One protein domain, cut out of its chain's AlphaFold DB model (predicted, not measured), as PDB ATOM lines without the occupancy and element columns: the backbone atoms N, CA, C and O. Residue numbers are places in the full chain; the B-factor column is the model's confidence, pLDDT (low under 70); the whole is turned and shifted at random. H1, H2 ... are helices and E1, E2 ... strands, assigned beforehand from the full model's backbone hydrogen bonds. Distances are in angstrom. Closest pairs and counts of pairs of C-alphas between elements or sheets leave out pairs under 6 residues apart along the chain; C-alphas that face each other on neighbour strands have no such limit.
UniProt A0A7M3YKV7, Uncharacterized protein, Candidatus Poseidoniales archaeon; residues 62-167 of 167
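This is residues 62 to 167 of the 167 residues of an uncharacterized protein of Candidatus Poseidoniales archaeon (UniProt A0A7M3YKV7). With little regular structure, the model is a narrow three-stranded sheet with short helix H1 over one face, a long loop at residues 98 to 138, and residues 160 to 165 sticking out. The 106 printed residues, mixed in class with 33 in named elements, run E1, H1, E2, E3; the sheet, order E1, E2, E3, is mixed. It is only just compact, close to loose: radius of gyration of the C-alphas 15.2 A, spans 45 by 37 by 28 A.

E1, residues 63 to 68, is parallel to E2, residues 89 to 97; N 67 and O 92 are 2.8 A apart. H1, residues 76 to 82, is on the sheet over E2, height 9.4 A; the closest C-alphas, of Ala 82 and Asp 89, are 5.8 A apart. E1, H1 and E2 form a strand-helix-strand unit, parallel strands joined through a helix, its crossover right-handed. Every O i to N i+4 pair in H1 is within hydrogen-bond range. E2 and E3, residues 139 to 149, form an antiparallel hairpin; N 93 and O 144 are 2.8 A apart.

E1, 16.3 A long, begins at C-alpha 63 (45.984, -19.146, 12.959). H1 measures 9.9 A and E2 26.1 A. E3, 30.8 A, bends by 56 degrees at residue 142 and ends at C-alpha 149 (36.692, -18.345, 18.256).

The farthest C-alphas, of Asp 86 and His 124, are 45.9 A apart. The printed part has no cut; the link E2 to E3 is long. Residues 100 to 109 and 117 to 127 have pLDDT under 70.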
ATOM      1  N   HIS A  62      47.144 -19.216  17.606       76.25
ATOM      2  CA  HIS A  62      46.332 -18.403  16.700       76.25
ATOM      3  C   HIS A  62      46.727 -18.734  15.265       76.25
ATOM      4  O   HIS A  62      47.915 -18.949  15.003       76.25
ATOM      5  N   TRP A  63      45.759 -18.773  14.354       75.75
ATOM      6  CA  TRP A  63      45.984 -19.146  12.959       75.75
ATOM      7  C   TRP A  63      45.428 -18.086  12.013       75.75
ATOM      8  O   TRP A  63      44.391 -17.507  12.294       75.75
ATOM      9  N   LEU A  64      46.137 -17.812  10.917       78.88
ATOM     10  CA  LEU A  64      45.697 -16.895   9.870       78.88
ATOM     11  C   LEU A  64      45.859 -17.571   8.514       78.88
ATOM     12  O   LEU A  64      46.980 -17.921   8.131       78.88
ATOM     13  N   HIS A  65      44.772 -17.666   7.758       76.50
ATOM     14  CA  HIS A  65      44.809 -18.020   6.342       76.50
ATOM     15  C   HIS A  65      44.194 -16.938   5.468       76.50
ATOM     16  O   HIS A  65      43.526 -16.009   5.920       76.50
ATOM     17  N   THR A  66      44.481 -17.040   4.176       76.88
ATOM     18  CA  THR A  66      44.035 -16.081   3.171       76.88
ATOM     19  C   THR A  66      42.916 -16.659   2.325       76.88
ATOM     20  O   THR A  66      43.000 -17.808   1.901       76.88
ATOM     21  N   HIS A  67      41.930 -15.829   2.006       81.50
ATOM     22  CA  HIS A  67      40.889 -16.076   1.016       81.50
ATOM     23  C   HIS A  67      41.215 -15.243  -0.238       81.50
ATOM     24  O   HIS A  67      40.893 -14.053  -0.309       81.50
ATOM     25  N   PRO A  68      41.936 -15.810  -1.221       77.00
ATOM     26  CA  PRO A  68      42.365 -15.058  -2.391       77.00
ATOM     27  C   PRO A  68      41.194 -14.851  -3.351       77.00
ATOM     28  O   PRO A  68      40.483 -15.784  -3.714       77.00
ATOM     29  N   ASN A  69      41.002 -13.598  -3.749       76.94
ATOM     30  CA  ASN A  69      39.832 -13.116  -4.471       76.94
ATOM     31  C   ASN A  69      38.488 -13.554  -3.856       76.94
ATOM     32  O   ASN A  69      37.502 -13.743  -4.563       76.94
ATOM     33  N   CYS A  70      38.435 -13.690  -2.535       79.56
ATOM     34  CA  CYS A  70      37.218 -14.020  -1.816       79.56
ATOM     35  C   CYS A  70      37.139 -13.195  -0.518       79.56
ATOM     36  O   CYS A  70      38.172 -12.906   0.092       79.56
ATOM     37  N   PRO A  71      35.939 -12.784  -0.090       80.44
ATOM     38  CA  PRO A  71      35.761 -12.094   1.182       80.44
ATOM     39  C   PRO A  71      36.134 -12.950   2.394       80.44
ATOM     40  O   PRO A  71      36.147 -14.182   2.347       80.44
ATOM     41  N   ALA A  72      36.422 -12.272   3.502       84.62
ATOM     42  CA  ALA A  72      36.809 -12.915   4.749       84.62
ATOM     43  C   ALA A  72      35.573 -13.457   5.481       84.62
ATOM     44  O   ALA A  72      34.901 -12.720   6.204       84.62
ATOM     45  N   ILE A  73      35.239 -14.726   5.246       82.81
ATOM     46  CA  ILE A  73      34.042 -15.390   5.781       82.81
ATOM     47  C   ILE A  73      34.409 -16.812   6.165       82.81
ATOM     48  O   ILE A  73      35.048 -17.485   5.355       82.81
ATOM     49  N   PRO A  74      33.982 -17.294   7.340       79.62
ATOM     50  CA  PRO A  74      34.229 -18.670   7.722       79.62
ATOM     51  C   PRO A  74      33.337 -19.620   6.914       79.62
ATOM     52  O   PRO A  74      32.116 -19.469   6.859       79.62
ATOM     53  N   SER A  75      33.956 -20.622   6.303       80.12
ATOM     54  CA  SER A  75      33.307 -21.800   5.735       80.12
ATOM     55  C   SER A  75      33.111 -22.893   6.795       80.12
ATOM     56  O   SER A  75      33.610 -22.801   7.917       80.12
ATOM     57  N   GLY A  76      32.410 -23.975   6.436       75.56
ATOM     58  CA  GLY A  76      32.304 -25.154   7.305       75.56
ATOM     59  C   GLY A  76      33.667 -25.782   7.624       75.56
ATOM     60  O   GLY A  76      33.920 -26.141   8.767       75.56
ATOM     61  N   ALA A  77      34.578 -25.823   6.645       74.75
ATOM     62  CA  ALA A  77      35.931 -26.335   6.850       74.75
ATOM     63  C   ALA A  77      36.744 -25.451   7.812       74.75
ATOM     64  O   ALA A  77      37.503 -25.976   8.625       74.75
ATOM     65  N   ASP A  78      36.548 -24.128   7.764       79.88
ATOM     66  CA  ASP A  78      37.174 -23.199   8.713       79.88
ATOM     67  C   ASP A  78      36.624 -23.414  10.132       79.88
ATOM     68  O   ASP A  78      37.376 -23.421  11.104       79.88
ATOM     69  N   ALA A  79      35.316 -23.661  10.268       80.44
ATOM     70  CA  ALA A  79      34.700 -23.966  11.560       80.44
ATOM     71  C   ALA A  79      35.217 -25.285  12.168       80.44
ATOM     72  O   ALA A  79      35.442 -25.347  13.383       80.44
ATOM     73  N   ASP A  80      35.433 -26.309  11.337       76.56
ATOM     74  CA  ASP A  80      36.019 -27.590  11.740       76.56
ATOM     75  C   ASP A  80      37.497 -27.435  12.131       76.56
ATOM     76  O   ASP A  80      37.931 -27.943  13.169       76.56
ATOM     77  N   ALA A  81      38.273 -26.685  11.343       73.62
ATOM     78  CA  ALA A  81      39.678 -26.401  11.631       73.62
ATOM     79  C   ALA A  81      39.845 -25.631  12.952       73.62
ATOM     80  O   ALA A  81      40.677 -26.007  13.786       73.62
ATOM     81  N   ALA A  82      38.991 -24.631  13.196       79.31
ATOM     82  CA  ALA A  82      39.005 -23.822  14.409       79.31
ATOM     83  C   ALA A  82      38.801 -24.647  15.694       79.31
ATOM     84  O   ALA A  82      39.257 -24.235  16.763       79.31
ATOM     85  N   GLN A  83      38.182 -25.836  15.626       81.00
ATOM     86  CA  GLN A  83      38.047 -26.716  16.799       81.00
ATOM     87  C   GLN A  83      39.391 -27.187  17.357       81.00
ATOM     88  O   GLN A  83      39.479 -27.565  18.526       81.00
ATOM     89  N   SER A  84      40.437 -27.144  16.537       76.00
ATOM     90  CA  SER A  84      41.745 -27.684  16.882       76.00
ATOM     91  C   SER A  84      42.729 -26.642  17.424       76.00
ATOM     92  O   SER A  84      43.884 -26.970  17.695       76.00
ATOM     93  N   THR A  85      42.277 -25.398  17.608       73.94
ATOM     94  CA  THR A  85      43.037 -24.327  18.258       73.94
ATOM     95  C   THR A  85      42.397 -23.893  19.585       73.94
ATOM     96  O   THR A  85      41.182 -23.995  19.793       73.94
ATOM     97  N   ASP A  86      43.229 -23.417  20.514       76.75
ATOM     98  CA  ASP A  86      42.819 -22.829  21.801       76.75
ATOM     99  C   ASP A  86      42.828 -21.290  21.802       76.75
ATOM    100  O   ASP A  86      42.452 -20.664  22.797       76.75
ATOM    101  N   GLY A  87      43.274 -20.671  20.706       84.19
ATOM    102  CA  GLY A  87      43.187 -19.229  20.486       84.19
ATOM    103  C   GLY A  87      42.090 -18.884  19.486       84.19
ATOM    104  O   GLY A  87      40.932 -19.260  19.659       84.19
ATOM    105  N   VAL A  88      42.456 -18.139  18.444       86.31
ATOM    106  CA  VAL A  88      41.515 -17.665  17.419       86.31
ATOM    107  C   VAL A  88      41.956 -18.068  16.025       86.31
ATOM    108  O   VAL A  88      43.154 -18.174  15.749       86.31
ATOM    109  N   ASP A  89      40.971 -18.262  15.160       85.62
ATOM    110  CA  ASP A  89      41.176 -18.443  13.732       85.62
ATOM    111  C   ASP A  89      40.883 -17.122  13.013       85.62
ATOM    112  O   ASP A  89      39.942 -16.405  13.370       85.62
ATOM    113  N   LEU A  90      41.730 -16.760  12.056       86.69
ATOM    114  CA  LEU A  90      41.677 -15.506  11.325       86.69
ATOM    115  C   LEU A  90      41.623 -15.769   9.824       86.69
ATOM    116  O   LEU A  90      42.383 -16.571   9.285       86.69
ATOM    117  N   ILE A  91      40.789 -14.995   9.136       85.69
ATOM    118  CA  ILE A  91      40.639 -15.063   7.683       85.69
ATOM    119  C   ILE A  91      40.955 -13.701   7.098       85.69
ATOM    120  O   ILE A  91      40.300 -12.715   7.434       85.69
ATOM    121  N   LEU A  92      41.933 -13.656   6.196       85.56
ATOM    122  CA  LEU A  92      42.270 -12.479   5.406       85.56
ATOM    123  C   LEU A  92      41.753 -12.639   3.974       85.56
ATOM    124  O   LEU A  92      42.370 -13.308   3.147       85.56
ATOM    125  N   GLY A  93      40.632 -11.997   3.671       85.38
ATOM    126  CA  GLY A  93      40.137 -11.824   2.311       85.38
ATOM    127  C   GLY A  93      40.987 -10.801   1.568       85.38
ATOM    128  O   GLY A  93      41.203  -9.696   2.067       85.38
ATOM    129  N   ILE A  94      41.493 -11.166   0.390       83.75
ATOM    130  CA  ILE A  94      42.381 -10.306  -0.408       83.75
ATOM    131  C   ILE A  94      41.858 -10.222  -1.828       83.75
ATOM    132  O   ILE A  94      41.835 -11.223  -2.541       83.75
ATOM    133  N   GLN A  95      41.513  -9.018  -2.273       85.25
ATOM    134  CA  GLN A  95      41.225  -8.766  -3.678       85.25
ATOM    135  C   GLN A  95      42.486  -8.288  -4.382       85.25
ATOM    136  O   GLN A  95      43.110  -7.313  -3.951       85.25
ATOM    137  N   PHE A  96      42.846  -8.922  -5.495       86.00
ATOM    138  CA  PHE A  96      44.037  -8.545  -6.247       86.00
ATOM    139  C   PHE A  96      43.883  -8.732  -7.759       86.00
ATOM    140  O   PHE A  96      43.033  -9.483  -8.227       86.00
ATOM    141  N   SER A  97      44.729  -8.040  -8.529       85.56
ATOM    142  CA  SER A  97      44.879  -8.238  -9.975       85.56
ATOM    143  C   SER A  97      46.337  -8.549 -10.365       85.56
ATOM    144  O   SER A  97      47.248  -8.048  -9.704       85.56
ATOM    145  N   PRO A  98      46.609  -9.317 -11.439       84.44
ATOM    146  CA  PRO A  98      45.636 -10.030 -12.271       84.44
ATOM    147  C   PRO A  98      44.839 -11.052 -11.455       84.44
ATOM    148  O   PRO A  98      45.369 -11.669 -10.533       84.44
ATOM    149  N   GLU A  99      43.540 -11.143 -11.740       75.06
ATOM    150  CA  GLU A  99      42.668 -12.111 -11.076       75.06
ATOM    151  C   GLU A  99      43.042 -13.522 -11.558       75.06
ATOM    152  O   GLU A  99      43.452 -13.717 -12.708       75.06
ATOM    153  N   GLY A 100      42.929 -14.504 -10.662       69.50
ATOM    154  CA  GLY A 100      42.998 -15.916 -11.032       69.50
ATOM    155  C   GLY A 100      41.762 -16.353 -11.835       69.50
ATOM    156  O   GLY A 100      40.934 -15.525 -12.211       69.50
ATOM    157  N   PRO A 101      41.582 -17.661 -12.078       66.81
ATOM    158  CA  PRO A 101      40.445 -18.169 -12.852       66.81
ATOM    159  C   PRO A 101      39.075 -17.883 -12.212       66.81
ATOM    160  O   PRO A 101      38.060 -17.973 -12.900       66.81
ATOM    161  N   LEU A 102      39.033 -17.539 -10.920       61.50
ATOM    162  CA  LEU A 102      37.812 -17.135 -10.232       61.50
ATOM    163  C   LEU A 102      37.774 -15.624  -9.975       61.50
ATOM    164  O   LEU A 102      38.739 -15.083  -9.421       61.50
ATOM    165  N   PRO A 103      36.651 -14.961 -10.309       65.69
ATOM    166  CA  PRO A 103      36.430 -13.568  -9.964       65.69
ATOM    167  C   PRO A 103      36.149 -13.408  -8.466       65.69
ATOM    168  O   PRO A 103      35.817 -14.362  -7.766       65.69
ATOM    169  N   TRP A 104      36.221 -12.160  -8.004       69.38
ATOM    170  CA  TRP A 104      35.809 -11.782  -6.652       69.38
ATOM    171  C   TRP A 104      34.364 -12.206  -6.348       69.38
ATOM    172  O   TRP A 104      33.444 -11.806  -7.065       69.38
ATOM    173  N   PHE A 105      34.167 -12.990  -5.285       69.44
ATOM    174  CA  PHE A 105      32.840 -13.415  -4.832       69.44
ATOM    175  C   PHE A 105      32.143 -12.289  -4.045       69.44
ATOM    176  O   PHE A 105      32.712 -11.755  -3.096       69.44
ATOM    177  N   GLU A 106      30.928 -11.895  -4.442       66.06
ATOM    178  CA  GLU A 106      30.231 -10.721  -3.872       66.06
ATOM    179  C   GLU A 106      28.947 -11.039  -3.099       66.06
ATOM    180  O   GLU A 106      28.513 -10.200  -2.307       66.06
ATOM    181  N   ASP A 107      28.352 -12.216  -3.299       67.19
ATOM    182  CA  ASP A 107      27.021 -12.544  -2.775       67.19
ATOM    183  C   ASP A 107      27.088 -13.103  -1.352       67.19
ATOM    184  O   ASP A 107      27.132 -14.312  -1.124       67.19
ATOM    185  N   ILE A 108      27.222 -12.190  -0.393       69.56
ATOM    186  CA  ILE A 108      27.527 -12.501   1.001       69.56
ATOM    187  C   ILE A 108      26.626 -11.703   1.930       69.56
ATOM    188  O   ILE A 108      26.521 -10.480   1.822       69.56
ATOM    189  N   GLU A 109      26.061 -12.402   2.911       66.44
ATOM    190  CA  GLU A 109      25.310 -11.804   4.007       66.44
ATOM    191  C   GLU A 109      26.229 -11.198   5.081       66.44
ATOM    192  O   GLU A 109      27.318 -11.697   5.364       66.44
ATOM    193  N   GLY A 110      25.757 -10.130   5.730       70.00
ATOM    194  CA  GLY A 110      26.425  -9.504   6.873       70.00
ATOM    195  C   GLY A 110      27.128  -8.178   6.571       70.00
ATOM    196  O   GLY A 110      27.221  -7.710   5.435       70.00
ATOM    197  N   GLU A 111      27.600  -7.530   7.634       72.38
ATOM    198  CA  GLU A 111      28.333  -6.269   7.539       72.38
ATOM    199  C   GLU A 111      29.821  -6.532   7.288       72.38
ATOM    200  O   GLU A 111      30.476  -7.260   8.033       72.38
ATOM    201  N   ARG A 112      30.369  -5.911   6.240       79.62
ATOM    202  CA  ARG A 112      31.763  -6.096   5.822       79.62
ATOM    203  C   ARG A 112      32.588  -4.852   6.106       79.62
ATOM    204  O   ARG A 112      32.244  -3.759   5.649       79.62
ATOM    205  N   ARG A 113      33.708  -5.040   6.807       79.44
ATOM    206  CA  ARG A 113      34.698  -3.996   7.101       79.44
ATOM    207  C   ARG A 113      35.869  -4.125   6.136       79.44
ATOM    208  O   ARG A 113      36.768  -4.931   6.344       79.44
ATOM    209  N   ILE A 114      35.799  -3.348   5.063       80.44
ATOM    210  CA  ILE A 114      36.718  -3.434   3.928       80.44
ATOM    211  C   ILE A 114      37.734  -2.303   4.023       80.44
ATOM    212  O   ILE A 114      37.355  -1.143   4.168       80.44
ATOM    213  N   ILE A 115      39.012  -2.638   3.887       82.12
ATOM    214  CA  ILE A 115      40.069  -1.666   3.619       82.12
ATOM    215  C   ILE A 115      40.208  -1.566   2.099       82.12
ATOM    216  O   ILE A 115      40.515  -2.565   1.449       82.12
ATOM    217  N   GLY A 116      39.973  -0.378   1.535       75.50
ATOM    218  CA  GLY A 116      39.966  -0.116   0.089       75.50
ATOM    219  C   GLY A 116      38.573   0.204  -0.467       75.50
ATOM    220  O   GLY A 116      37.611   0.384   0.279       75.50
ATOM    221  N   GLU A 117      38.459   0.304  -1.792       68.88
ATOM    222  CA  GLU A 117      37.197   0.650  -2.458       68.88
ATOM    223  C   GLU A 117      36.357  -0.593  -2.784       68.88
ATOM    224  O   GLU A 117      36.854  -1.577  -3.336       68.88
ATOM    225  N   LYS A 118      35.044  -0.532  -2.510       62.72
ATOM    226  CA  LYS A 118      34.084  -1.528  -3.012       62.72
ATOM    227  C   LYS A 118      34.009  -1.432  -4.534       62.72
ATOM    228  O   LYS A 118      33.872  -0.339  -5.086       62.72
ATOM    229  N   LYS A 119      34.040  -2.579  -5.216       60.38
ATOM    230  CA  LYS A 119      33.861  -2.641  -6.669       60.38
ATOM    231  C   LYS A 119      32.508  -2.020  -7.037       60.38
ATOM    232  O   LYS A 119      31.454  -2.495  -6.624       60.38
ATOM    233  N   SER A 120      32.539  -0.927  -7.796       53.94
ATOM    234  CA  SER A 120      31.328  -0.314  -8.341       53.94
ATOM    235  C   SER A 120      30.941  -1.023  -9.636       53.94
ATOM    236  O   SER A 120      31.670  -0.949 -10.626       53.94
ATOM    237  N   TRP A 121      29.769  -1.662  -9.642       52.56
ATOM    238  CA  TRP A 121      29.176  -2.325 -10.812       52.56
ATOM    239  C   TRP A 121      28.950  -1.384 -12.008       52.56
ATOM    240  O   TRP A 121      28.811  -1.841 -13.138       52.56
ATOM    241  N   PHE A 122      28.945  -0.066 -11.779       48.19
ATOM    242  CA  PHE A 122      28.686   0.946 -12.806       48.19
ATOM    243  C   PHE A 122      29.949   1.456 -13.521       48.19
ATOM    244  O   PHE A 122      29.837   2.208 -14.489       48.19
ATOM    245  N   SER A 123      31.155   1.081 -13.075       49.03
ATOM    246  CA  SER A 123      32.403   1.561 -13.686       49.03
ATOM    247  C   SER A 123      33.017   0.518 -14.615       49.03
ATOM    248  O   SER A 123      33.668  -0.426 -14.181       49.03
ATOM    249  N   HIS A 124      32.904   0.756 -15.923       48.25
ATOM    250  CA  HIS A 124      33.541  -0.052 -16.972       48.25
ATOM    251  C   HIS A 124      35.076   0.116 -17.047       48.25
ATOM    252  O   HIS A 124      35.733  -0.519 -17.874       48.25
ATOM    253  N   ARG A 125      35.661   0.999 -16.222       50.75
ATOM    254  CA  ARG A 125      37.113   1.152 -16.070       50.75
ATOM    255  C   ARG A 125      37.541   0.568 -14.734       50.75
ATOM    256  O   ARG A 125      37.014   0.967 -13.695       50.75
ATOM    257  N   ASP A 126      38.544  -0.300 -14.791       56.28
ATOM    258  CA  ASP A 126      39.231  -0.906 -13.649       56.28
ATOM    259  C   ASP A 126      40.084   0.150 -12.916       56.28
ATOM    260  O   ASP A 126      41.310   0.133 -12.927       56.28
ATOM    261  N   LYS A 127      39.419   1.163 -12.348       60.72
ATOM    262  CA  LYS A 127      40.021   2.233 -11.540       60.72
ATOM    263  C   LYS A 127      40.092   1.841 -10.063       60.72
ATOM    264  O   LYS A 127      39.967   2.705  -9.205       60.72
ATOM    265  N   ARG A 128      40.236   0.549  -9.754       72.69
ATOM    266  CA  ARG A 128      40.334   0.104  -8.361       72.69
ATOM    267  C   ARG A 128      41.590   0.712  -7.750       72.69
ATOM    268  O   ARG A 128      42.669   0.612  -8.342       72.69
ATOM    269  N   GLN A 129      41.452   1.325  -6.579       83.38
ATOM    270  CA  GLN A 129      42.596   1.779  -5.799       83.38
ATOM    271  C   GLN A 129      43.603   0.630  -5.638       83.38
ATOM    272  O   GLN A 129      43.223  -0.527  -5.454       83.38
ATOM    273  N   VAL A 130      44.896   0.933  -5.747       88.75
ATOM    274  CA  VAL A 130      45.965  -0.022  -5.437       88.75
ATOM    275  C   VAL A 130      46.463   0.304  -4.039       88.75
ATOM    276  O   VAL A 130      47.076   1.348  -3.832       88.75
ATOM    277  N   LEU A 131      46.171  -0.577  -3.086       88.69
ATOM    278  CA  LEU A 131      46.637  -0.469  -1.702       88.69
ATOM    279  C   LEU A 131      48.118  -0.833  -1.585       88.69
ATOM    280  O   LEU A 131      48.834  -0.302  -0.744       88.69
ATOM    281  N   GLY A 132      48.579  -1.740  -2.443       87.88
ATOM    282  CA  GLY A 132      49.960  -2.191  -2.471       87.88
ATOM    283  C   GLY A 132      50.227  -3.146  -3.626       87.88
ATOM    284  O   GLY A 132      49.315  -3.560  -4.342       87.88
ATOM    285  N   VAL A 133      51.497  -3.495  -3.805       88.00
ATOM    286  CA  VAL A 133      51.944  -4.458  -4.817       88.00
ATOM    287  C   VAL A 133      52.712  -5.566  -4.111       88.00
ATOM    288  O   VAL A 133      53.687  -5.302  -3.410       88.00
ATOM    289  N   ALA A 134      52.252  -6.806  -4.266       83.00
ATOM    290  CA  ALA A 134      52.924  -7.975  -3.719       83.00
ATOM    291  C   ALA A 134      54.268  -8.214  -4.438       83.00
ATOM    292  O   ALA A 134      54.400  -7.857  -5.610       83.00
ATOM    293  N   PRO A 135      55.246  -8.902  -3.814       81.12
ATOM    294  CA  PRO A 135      56.522  -9.238  -4.463       81.12
ATOM    295  C   PRO A 135      56.378 -10.017  -5.780       81.12
ATOM    296  O   PRO A 135      57.262  -9.987  -6.627       81.12
ATOM    297  N   THR A 136      55.252 -10.709  -5.961       80.50
ATOM    298  CA  THR A 136      54.894 -11.448  -7.178       80.50
ATOM    299  C   THR A 136      54.351 -10.556  -8.302       80.50
ATOM    300  O   THR A 136      54.029 -11.062  -9.370       80.50
ATOM    301  N   GLY A 137      54.214  -9.246  -8.076       84.19
ATOM    302  CA  GLY A 137      53.684  -8.275  -9.038       84.19
ATOM    303  C   GLY A 137      52.163  -8.088  -8.996       84.19
ATOM    304  O   GLY A 137      51.644  -7.225  -9.703       84.19
ATOM    305  N   HIS A 138      51.442  -8.843  -8.159       86.44
ATOM    306  CA  HIS A 138      49.996  -8.679  -8.003       86.44
ATOM    307  C   HIS A 138      49.671  -7.359  -7.295       86.44
ATOM    308  O   HIS A 138      50.271  -7.019  -6.275       86.44
ATOM    309  N   ARG A 139      48.697  -6.622  -7.822       89.00
ATOM    310  CA  ARG A 139      48.184  -5.371  -7.256       89.00
ATOM    311  C   ARG A 139      47.057  -5.697  -6.292       89.00
ATOM    312  O   ARG A 139      46.070  -6.291  -6.705       89.00
ATOM    313  N   ILE A 140      47.204  -5.312  -5.032       87.81
ATOM    314  CA  ILE A 140      46.200  -5.506  -3.984       87.81
ATOM    315  C   ILE A 140      45.227  -4.330  -4.027       87.81
ATOM    316  O   ILE A 140      45.651  -3.173  -4.039       87.81
ATOM    317  N   HIS A 141      43.933  -4.629  -4.048       88.25
ATOM    318  CA  HIS A 141      42.860  -3.647  -4.208       88.25
ATOM    319  C   HIS A 141      41.987  -3.500  -2.970       88.25
ATOM    320  O   HIS A 141      41.547  -2.395  -2.661       88.25
ATOM    321  N   SER A 142      41.752  -4.599  -2.257       86.94
ATOM    322  CA  SER A 142      41.015  -4.573  -1.002       86.94
ATOM    323  C   SER A 142      41.463  -5.684  -0.060       86.94
ATOM    324  O   SER A 142      41.983  -6.716  -0.499       86.94
ATOM    325  N   LEU A 143      41.302  -5.430   1.237       87.31
ATOM    326  CA  LEU A 143      41.604  -6.359   2.319       87.31
ATOM    327  C   LEU A 143      40.434  -6.402   3.299       87.31
ATOM    328  O   LEU A 143      39.885  -5.365   3.670       87.31
ATOM    329  N   GLU A 144      40.102  -7.600   3.758       88.31
ATOM    330  CA  GLU A 144      39.133  -7.852   4.821       88.31
ATOM    331  C   GLU A 144      39.739  -8.833   5.806       88.31
ATOM    332  O   GLU A 144      40.254  -9.866   5.395       88.31
ATOM    333  N   LEU A 145      39.675  -8.525   7.097       87.62
ATOM    334  CA  LEU A 145      40.143  -9.422   8.145       87.62
ATOM    335  C   LEU A 145      39.002  -9.698   9.110       87.62
ATOM    336  O   LEU A 145      38.404  -8.768   9.653       87.62
ATOM    337  N   ILE A 146      38.753 -10.976   9.362       89.38
ATOM    338  CA  ILE A 146      37.934 -11.414  10.487       89.38
ATOM    339  C   ILE A 146      38.759 -12.308  11.399       89.38
ATOM    340  O   ILE A 146      39.698 -12.966  10.954       89.38
ATOM    341  N   ALA A 147      38.380 -12.342  12.670       89.25
ATOM    342  CA  ALA A 147      38.845 -13.337  13.618       89.25
ATOM    343  C   ALA A 147      37.648 -13.910  14.366       89.25
ATOM    344  O   ALA A 147      36.710 -13.182  14.705       89.25
ATOM    345  N   PHE A 148      37.682 -15.207  14.637       89.31
ATOM    346  CA  PHE A 148      36.623 -15.882  15.364       89.31
ATOM    347  C   PHE A 148      37.178 -16.972  16.277       89.31
ATOM    348  O   PHE A 148      38.250 -17.538  16.068       89.31
ATOM    349  N   HIS A 149      36.430 -17.246  17.339       90.69
ATOM    350  CA  HIS A 149      36.692 -18.345  18.256       90.69
ATOM    351  C   HIS A 149      35.834 -19.558  17.885       90.69
ATOM    352  O   HIS A 149      34.709 -19.392  17.411       90.69
ATOM    353  N   LYS A 150      36.286 -20.773  18.223       87.31
ATOM    354  CA  LYS A 150      35.576 -22.047  17.963       87.31
ATOM    355  C   LYS A 150      34.144 -22.147  18.505       87.31
ATOM    356  O   LYS A 150      33.389 -23.018  18.092       87.31
ATOM    357  N   LEU A 151      33.755 -21.236  19.403       89.38
ATOM    358  CA  LEU A 151      32.376 -21.074  19.896       89.38
ATOM    359  C   LEU A 151      31.482 -20.213  18.977       89.38
ATOM    360  O   LEU A 151      30.373 -19.870  19.374       89.38
ATOM    361  N   GLY A 152      31.963 -19.816  17.798       86.88
ATOM    362  CA  GLY A 152      31.231 -18.962  16.856       86.88
ATOM    363  C   GLY A 152      31.177 -17.486  17.261       86.88
ATOM    364  O   GLY A 152      30.307 -16.752  16.805       86.88
ATOM    365  N   LEU A 153      32.079 -17.044  18.141       88.56
ATOM    366  CA  LEU A 153      32.144 -15.650  18.583       88.56
ATOM    367  C   LEU A 153      33.162 -14.882  17.744       88.56
ATOM    368  O   LEU A 153      34.312 -15.309  17.638       88.56
ATOM    369  N   GLY A 154      32.750 -13.733  17.205       87.88
ATOM    370  CA  GLY A 154      33.659 -12.788  16.564       87.88
ATOM    371  C   GLY A 154      34.632 -12.184  17.577       87.88
ATOM    372  O   GLY A 154      34.252 -11.857  18.704       87.88
ATOM    373  N   VAL A 155      35.889 -12.042  17.171       88.44
ATOM    374  CA  VAL A 155      36.962 -11.461  17.978       88.44
ATOM    375  C   VAL A 155      37.442 -10.182  17.305       88.44
ATOM    376  O   VAL A 155      37.794 -10.177  16.128       88.44
ATOM    377  N   ASN A 156      37.458  -9.084  18.059       87.31
ATOM    378  CA  ASN A 156      37.996  -7.823  17.568       87.31
ATOM    379  C   ASN A 156      39.522  -7.922  17.463       87.31
ATOM    380  O   ASN A 156      40.200  -8.179  18.457       87.31
ATOM    381  N   VAL A 157      40.051  -7.691  16.261       85.62
ATOM    382  CA  VAL A 157      41.492  -7.575  16.011       85.62
ATOM    383  C   VAL A 157      41.833  -6.100  15.900       85.62
ATOM    384  O   VAL A 157      41.286  -5.399  15.051       85.62
ATOM    385  N   VAL A 158      42.735  -5.639  16.761       85.06
ATOM    386  CA  VAL A 158      43.213  -4.256  16.766       85.06
ATOM    387  C   VAL A 158      44.682  -4.272  16.381       85.06
ATOM    388  O   VAL A 158      45.503  -4.887  17.064       85.06
ATOM    389  N   PHE A 159      45.011  -3.606  15.278       83.25
ATOM    390  CA  PHE A 159      46.398  -3.366  14.914       83.25
ATOM    391  C   PHE A 159      46.924  -2.201  15.740       83.25
ATOM    392  O   PHE A 159      46.272  -1.164  15.831       83.25
ATOM    393  N   VAL A 160      48.107  -2.372  16.318       82.31
ATOM    394  CA  VAL A 160      48.782  -1.346  17.111       82.31
ATOM    395  C   VAL A 160      50.210  -1.158  16.614       82.31
ATOM    396  O   VAL A 160      50.812  -2.103  16.101       82.31
ATOM    397  N   ASN A 161      50.752   0.045  16.773       83.81
ATOM    398  CA  ASN A 161      52.158   0.332  16.509       83.81
ATOM    399  C   ASN A 161      53.079  -0.227  17.620       83.81
ATOM    400  O   ASN A 161      52.624  -0.853  18.586       83.81
ATOM    401  N   ASP A 162      54.388   0.020  17.504       82.50
ATOM    402  CA  ASP A 162      55.390  -0.456  18.472       82.50
ATOM    403  C   ASP A 162      55.166   0.093  19.894       82.50
ATOM    404  O   ASP A 162      55.423  -0.613  20.878       82.50
ATOM    405  N   ASP A 163      54.587   1.292  20.004       84.00
ATOM    406  CA  ASP A 163      54.209   1.945  21.263       84.00
ATOM    407  C   ASP A 163      52.874   1.427  21.839       84.00
ATOM    408  O   ASP A 163      52.476   1.810  22.938       84.00
ATOM    409  N   GLY A 164      52.176   0.532  21.129       76.31
ATOM    410  CA  GLY A 164      50.888  -0.033  21.548       76.31
ATOM    411  C   GLY A 164      49.676   0.858  21.253       76.31
ATOM    412  O   GLY A 164      48.587   0.579  21.752       76.31
ATOM    413  N   ILE A 165      49.850   1.897  20.439       83.25
ATOM    414  CA  ILE A 165      48.785   2.802  19.994       83.25
ATOM    415  C   ILE A 165      48.082   2.173  18.789       83.25
ATOM    416  O   ILE A 165      48.749   1.753  17.843       83.25
ATOM    417  N   ALA A 166      46.749   2.096  18.825       83.12
ATOM    418  CA  ALA A 166      45.950   1.566  17.721       83.12
ATOM    419  C   ALA A 166      46.094   2.415  16.444       83.12
ATOM    420  O   ALA A 166      46.196   3.640  16.531       83.12
ATOM    421  N   TYR A 167      46.124   1.749  15.284       77.62
ATOM    422  CA  TYR A 167      46.101   2.395  13.964       77.62
ATOM    423  C   TYR A 167      44.713   2.917  13.588       77.62
ATOM    424  O   TYR A 167      43.711   2.258  13.952       77.62
TER     425      TYR A 167